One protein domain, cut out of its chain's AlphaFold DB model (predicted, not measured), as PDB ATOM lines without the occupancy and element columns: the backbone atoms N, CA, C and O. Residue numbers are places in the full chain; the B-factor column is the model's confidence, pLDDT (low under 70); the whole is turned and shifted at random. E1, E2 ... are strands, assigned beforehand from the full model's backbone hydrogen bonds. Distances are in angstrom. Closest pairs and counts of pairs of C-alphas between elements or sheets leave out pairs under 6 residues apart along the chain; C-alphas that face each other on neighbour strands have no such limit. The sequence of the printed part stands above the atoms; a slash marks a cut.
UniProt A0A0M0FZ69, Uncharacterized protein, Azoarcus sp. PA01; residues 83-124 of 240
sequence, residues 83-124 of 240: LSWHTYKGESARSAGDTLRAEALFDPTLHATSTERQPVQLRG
ATOM      1  N   LEU A  83      94.041 102.973 121.992       91.62
ATOM      2  CA  LEU A  83      92.788 102.667 121.291       91.62
ATOM      3  C   LEU A  83      91.978 103.916 120.916       91.62
ATOM      4  O   LEU A  83      91.117 103.835 120.039       91.62
ATOM      5  N   SER A  84      92.237 105.049 121.567       92.31
ATOM      6  CA  SER A  84      91.616 106.331 121.243       92.31
ATOM      7  C   SER A  84      92.184 106.976 119.980       92.31
ATOM      8  O   SER A  84      91.543 107.868 119.432       92.31
ATOM      9  N   TRP A  85      93.334 106.534 119.462       93.88
ATOM     10  CA  TRP A  85      93.937 107.143 118.278       93.88
ATOM     11  C   TRP A  85      93.211 106.742 116.995       93.88
ATOM     12  O   TRP A  85      93.133 105.565 116.632       93.88
ATOM     13  N   HIS A  86      92.701 107.746 116.287       93.81
ATOM     14  CA  HIS A  86      92.021 107.606 115.005       93.81
ATOM     15  C   HIS A  86      92.676 108.487 113.944       93.81
ATOM     16  O   HIS A  86      93.274 109.513 114.252       93.81
ATOM     17  N   THR A  87      92.513 108.091 112.687       93.44
ATOM     18  CA  THR A  87      92.740 108.938 111.511       93.44
ATOM     19  C   THR A  87      91.480 108.975 110.665       93.44
ATOM     20  O   THR A  87      90.576 108.159 110.853       93.44
ATOM     21  N   TYR A  88      91.396 109.866 109.683       92.50
ATOM     22  CA  TYR A  88      90.325 109.757 108.694       92.50
ATOM     23  C   TYR A  88      90.614 108.650 107.679       92.50
ATOM     24  O   TYR A  88      91.762 108.356 107.329       92.50
ATOM     25  N   LYS A  89      89.551 108.002 107.196       90.75
ATOM     26  CA  LYS A  89      89.646 106.969 106.161       90.75
ATOM     27  C   LYS A  89      90.324 107.525 104.905       90.75
ATOM     28  O   LYS A  89      89.861 108.502 104.330       90.75
ATOM     29  N   GLY A  90      91.384 106.856 104.456       86.69
ATOM     30  CA  GLY A  90      92.171 107.268 103.286       86.69
ATOM     31  C   GLY A  90      93.381 108.142 103.626       86.69
ATOM     32  O   GLY A  90      94.261 108.290 102.782       86.69
ATOM     33  N   GLU A  91      93.481 108.646 104.857       89.25
ATOM     34  CA  GLU A  91      94.682 109.313 105.352       89.25
ATOM     35  C   GLU A  91      95.650 108.296 105.969       89.25
ATOM     36  O   GLU A  91      95.251 107.276 106.539       89.25
ATOM     37  N   SER A  92      96.950 108.566 105.847       87.56
ATOM     38  CA  SER A  92      97.977 107.750 106.492       87.56
ATOM     39  C   SER A  92      98.325 108.327 107.859       87.56
ATOM     40  O   SER A  92      98.800 109.460 107.944       87.56
ATOM     41  N   ALA A  93      98.187 107.501 108.900       88.31
ATOM     42  CA  ALA A  93      98.681 107.770 110.255       88.31
ATOM     43  C   ALA A  93     100.211 107.910 110.329       88.31
ATOM     44  O   ALA A  93     100.748 108.403 111.317       88.31
ATOM     45  N   ARG A  94     100.914 107.418 109.302       91.56
ATOM     46  CA  ARG A  94     102.372 107.286 109.264       91.56
ATOM     47  C   ARG A  94     102.961 108.016 108.062       91.56
ATOM     48  O   ARG A  94     102.362 108.017 106.983       91.56
ATOM     49  N   SER A  95     104.130 108.612 108.245       88.62
ATOM     50  CA  SER A  95     104.958 109.194 107.188       88.62
ATOM     51  C   SER A  95     105.997 108.184 106.672       88.62
ATOM     52  O   SER A  95     106.029 107.019 107.084       88.62
ATOM     53  N   ALA A  96     106.840 108.614 105.728       81.50
ATOM     54  CA  ALA A  96     107.972 107.816 105.268       81.50
ATOM     55  C   ALA A  96     108.930 107.532 106.441       81.50
ATOM     56  O   ALA A  96     109.324 108.452 107.151       81.50
ATOM     57  N   GLY A  97     109.292 106.260 106.637       80.06
ATOM     58  CA  GLY A  97     110.116 105.827 107.774       80.06
ATOM     59  C   GLY A  97     109.330 105.444 109.033       80.06
ATOM     60  O   GLY A  97     109.905 105.451 110.114       80.06
ATOM     61  N   ASP A  98     108.033 105.130 108.908       88.00
ATOM     62  CA  ASP A  98     107.176 104.666 110.012       88.00
ATOM     63  C   ASP A  98     107.095 105.651 111.200       88.00
ATOM     64  O   ASP A  98     106.876 105.258 112.338       88.00
ATOM     65  N   THR A  99     107.217 106.958 110.958       92.62
ATOM     66  CA  THR A  99     106.964 107.977 111.994       92.62
ATOM     67  C   THR A  99     105.486 108.360 112.011       92.62
ATOM     68  O   THR A  99     104.871 108.543 110.959       92.62
ATOM     69  N   LEU A 100     104.892 108.466 113.195       93.00
ATOM     70  CA  LEU A 100     103.506 108.877 113.378       93.00
ATOM     71  C   LEU A 100     103.322 110.362 113.074       93.00
ATOM     72  O   LEU A 100     104.145 111.204 113.428       93.00
ATOM     73  N   ARG A 101     102.204 110.679 112.425       92.94
ATOM     74  CA  ARG A 101     101.825 112.042 112.055       92.94
ATOM     75  C   ARG A 101     100.857 112.598 113.085       92.94
ATOM     76  O   ARG A 101      99.668 112.288 113.034       92.94
ATOM     77  N   ALA A 102     101.366 113.398 114.018       90.19
ATOM     78  CA  ALA A 102     100.567 113.966 115.103       90.19
ATOM     79  C   ALA A 102      99.353 114.754 114.581       90.19
ATOM     80  O   ALA A 102      98.277 114.670 115.156       90.19
ATOM     81  N   GLU A 103      99.494 115.448 113.449       90.06
ATOM     82  CA  GLU A 103      98.424 116.230 112.828       90.06
ATOM     83  C   GLU A 103      97.297 115.383 112.212       90.06
ATOM     84  O   GLU A 103      96.205 115.891 111.971       90.06
ATOM     85  N   ALA A 104      97.560 114.101 111.939       89.94
ATOM     86  CA  ALA A 104      96.581 113.170 111.381       89.94
ATOM     87  C   ALA A 104      95.882 112.329 112.461       89.94
ATOM     88  O   ALA A 104      94.881 111.673 112.167       89.94
ATOM     89  N   LEU A 105      96.419 112.315 113.687       92.56
ATOM     90  CA  LEU A 105      95.922 111.521 114.805       92.56
ATOM     91  C   LEU A 105      95.008 112.359 115.696       92.56
ATOM     92  O   LEU A 105      95.359 113.463 116.100       92.56
ATOM     93  N   PHE A 106      93.849 111.815 116.049       92.88
ATOM     94  CA  PHE A 106      92.913 112.476 116.954       92.88
ATOM     95  C   PHE A 106      92.101 111.471 117.772       92.88
ATOM     96  O   PHE A 106      91.958 110.308 117.390       92.88
ATOM     97  N   ASP A 107      91.552 111.941 118.893       92.56
ATOM     98  CA  ASP A 107      90.553 111.221 119.682       92.56
ATOM     99  C   ASP A 107      89.137 111.688 119.283       92.56
ATOM    100  O   ASP A 107      88.792 112.853 119.515       92.56
ATOM    101  N   PRO A 108      88.296 110.822 118.686       89.31
ATOM    102  CA  PRO A 108      86.952 111.195 118.250       89.31
ATOM    103  C   PRO A 108      86.004 111.515 119.415       89.31
ATOM    104  O   PRO A 108      84.935 112.066 119.180       89.31
ATOM    105  N   THR A 109      86.362 111.173 120.658       87.94
ATOM    106  CA  THR A 109      85.573 111.520 121.851       87.94
ATOM    107  C   THR A 109      85.854 112.936 122.355       87.94
ATOM    108  O   THR A 109      85.013 113.520 123.035       87.94
ATOM    109  N   LEU A 110      87.012 113.504 122.001       87.06
ATOM    110  CA  LEU A 110      87.445 114.842 122.419       87.06
ATOM    111  C   LEU A 110      87.310 115.888 121.306       87.06
ATOM    112  O   LEU A 110      87.277 117.086 121.589       87.06
ATOM    113  N   HIS A 111      87.226 115.457 120.046       78.56
ATOM    114  CA  HIS A 111      87.153 116.344 118.890       78.56
ATOM    115  C   HIS A 111      85.840 116.187 118.126       78.56
ATOM    116  O   HIS A 111      85.395 115.078 117.845       78.56
ATOM    117  N   ALA A 112      85.257 117.316 117.712       74.25
ATOM    118  CA  ALA A 112      84.135 117.318 116.783       74.25
ATOM    119  C   ALA A 112      84.577 116.705 115.447       74.25
ATOM    120  O   ALA A 112      85.410 117.262 114.729       74.25
ATOM    121  N   THR A 113      84.037 115.534 115.120       73.88
ATOM    122  CA  THR A 113      84.339 114.845 113.866       73.88
ATOM    123  C   THR A 113      83.512 115.432 112.729       73.88
ATOM    124  O   THR A 113      82.326 115.717 112.897       73.88
ATOM    125  N   SER A 114      84.113 115.573 111.551       72.69
ATOM    126  CA  SER A 114      83.374 115.922 110.333       72.69
ATOM    127  C   SER A 114      82.304 114.865 110.027       72.69
ATOM    128  O   SER A 114      82.577 113.671 110.107       72.69
ATOM    129  N   THR A 115      81.105 115.289 109.618       73.75
ATOM    130  CA  THR A 115      80.039 114.387 109.141       73.75
ATOM    131  C   THR A 115      80.373 113.722 107.803       73.75
ATOM    132  O   THR A 115      79.777 112.707 107.456       73.75
ATOM    133  N   GLU A 116      81.330 114.273 107.052       81.38
ATOM    134  CA  GLU A 116      81.710 113.814 105.710       81.38
ATOM    135  C   GLU A 116      82.887 112.831 105.720       81.38
ATOM    136  O   GLU A 116      83.091 112.087 104.759       81.38
ATOM    137  N   ARG A 117      83.682 112.815 106.797       87.50
ATOM    138  CA  ARG A 117      84.889 111.988 106.901       87.50
ATOM    139  C   ARG A 117      84.764 110.993 108.041       87.50
ATOM    140  O   ARG A 117      84.646 111.367 109.200       87.50
ATOM    141  N   GLN A 118      84.857 109.708 107.705       90.12
ATOM    142  CA  GLN A 118      84.756 108.613 108.666       90.12
ATOM    143  C   GLN A 118      86.075 108.433 109.445       90.12
ATOM    144  O   GLN A 118      87.097 108.133 108.813       90.12
ATOM    145  N   PRO A 119      86.076 108.548 110.788       91.56
ATOM    146  CA  PRO A 119      87.212 108.157 111.616       91.56
ATOM    147  C   PRO A 119      87.458 106.646 111.549       91.56
ATOM    148  O   PRO A 119      86.524 105.841 111.569       91.56
ATOM    149  N   VAL A 120      88.724 106.251 111.500       92.44
ATOM    150  CA  VAL A 120      89.194 104.866 111.514       92.44
ATOM    151  C   VAL A 120      90.248 104.737 112.602       92.44
ATOM    152  O   VAL A 120      91.235 105.466 112.617       92.44
ATOM    153  N   GLN A 121      90.029 103.795 113.511       92.50
ATOM    154  CA  GLN A 121      90.949 103.516 114.605       92.50
ATOM    155  C   GLN A 121      92.293 102.997 114.080       92.50
ATOM    156  O   GLN A 121      92.329 102.076 113.255       92.50
ATOM    157  N   LEU A 122      93.392 103.524 114.618       90.75
ATOM    158  CA  LEU A 122      94.718 102.956 114.417       90.75
ATOM    159  C   LEU A 122      94.850 101.698 115.286       90.75
ATOM    160  O   LEU A 122      95.015 101.773 116.500       90.75
ATOM    161  N   ARG A 123      94.702 100.523 114.667       84.06
ATOM    162  CA  ARG A 123      94.695  99.240 115.382       84.06
ATOM    163  C   ARG A 123      96.075  98.599 115.422       84.06
ATOM    164  O   ARG A 123      96.655  98.328 114.372       84.06
ATOM    165  N   GLY A 124      96.494  98.238 116.632       87.19
ATOM    166  CA  GLY A 124      97.705  97.465 116.887       87.19
ATOM    167  C   GLY A 124      98.995  98.246 116.655       87.19
ATOM    168  O   GLY A 124      98.986  99.430 116.321       87.19
TER     169      GLY A 124
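What this domain is: This is residues 83 to 124 of the 240 residues of an uncharacterized protein of Azoarcus sp. PA01 (UniProt A0A0M0FZ69). There is little regular structure here: a short two-stranded ladder, E1 and E2, near the middle, and one long loop, residues 89 to 118, which swings out to Gly 97 at one end, comes back past the strands and reaches Thr 115 at the other. The printed part has 42 residues with no named helix and two strands, E1 then E2, in one antiparallel sheet; the class is all strand, with 6 residues in named elements. It is compact, with a radius of gyration of the C-alphas of 10.2 A, and elongated, spanning 31 by 19 by 17 A.

How they stand to each other: E1, residues 86 to 88, and E2, residues 119 to 121, form a hairpin, antiparallel at 140 degrees between directions. C-alphas 86 and 121 face each other at 4.2 A. N 87 and O 120 are within hydrogen-bond range at 2.9 A, as are N 120 and O 87 at 2.7 A.

Where its parts are: E1 begins at C-alpha 86 (92.021, 107.606, 115.005) and is 6.9 A long from first to last C-alpha. E2, 6.7 A long, ends at C-alpha 121 (90.949, 103.516, 114.605).

The domain as a whole: The C-alphas farthest apart are those of Gly 97 and Thr 115, 31.3 A. The link from E1 to E2 is long, 30 residues. The printed part has no cut, and no printed residue is under 70 in pLDDT.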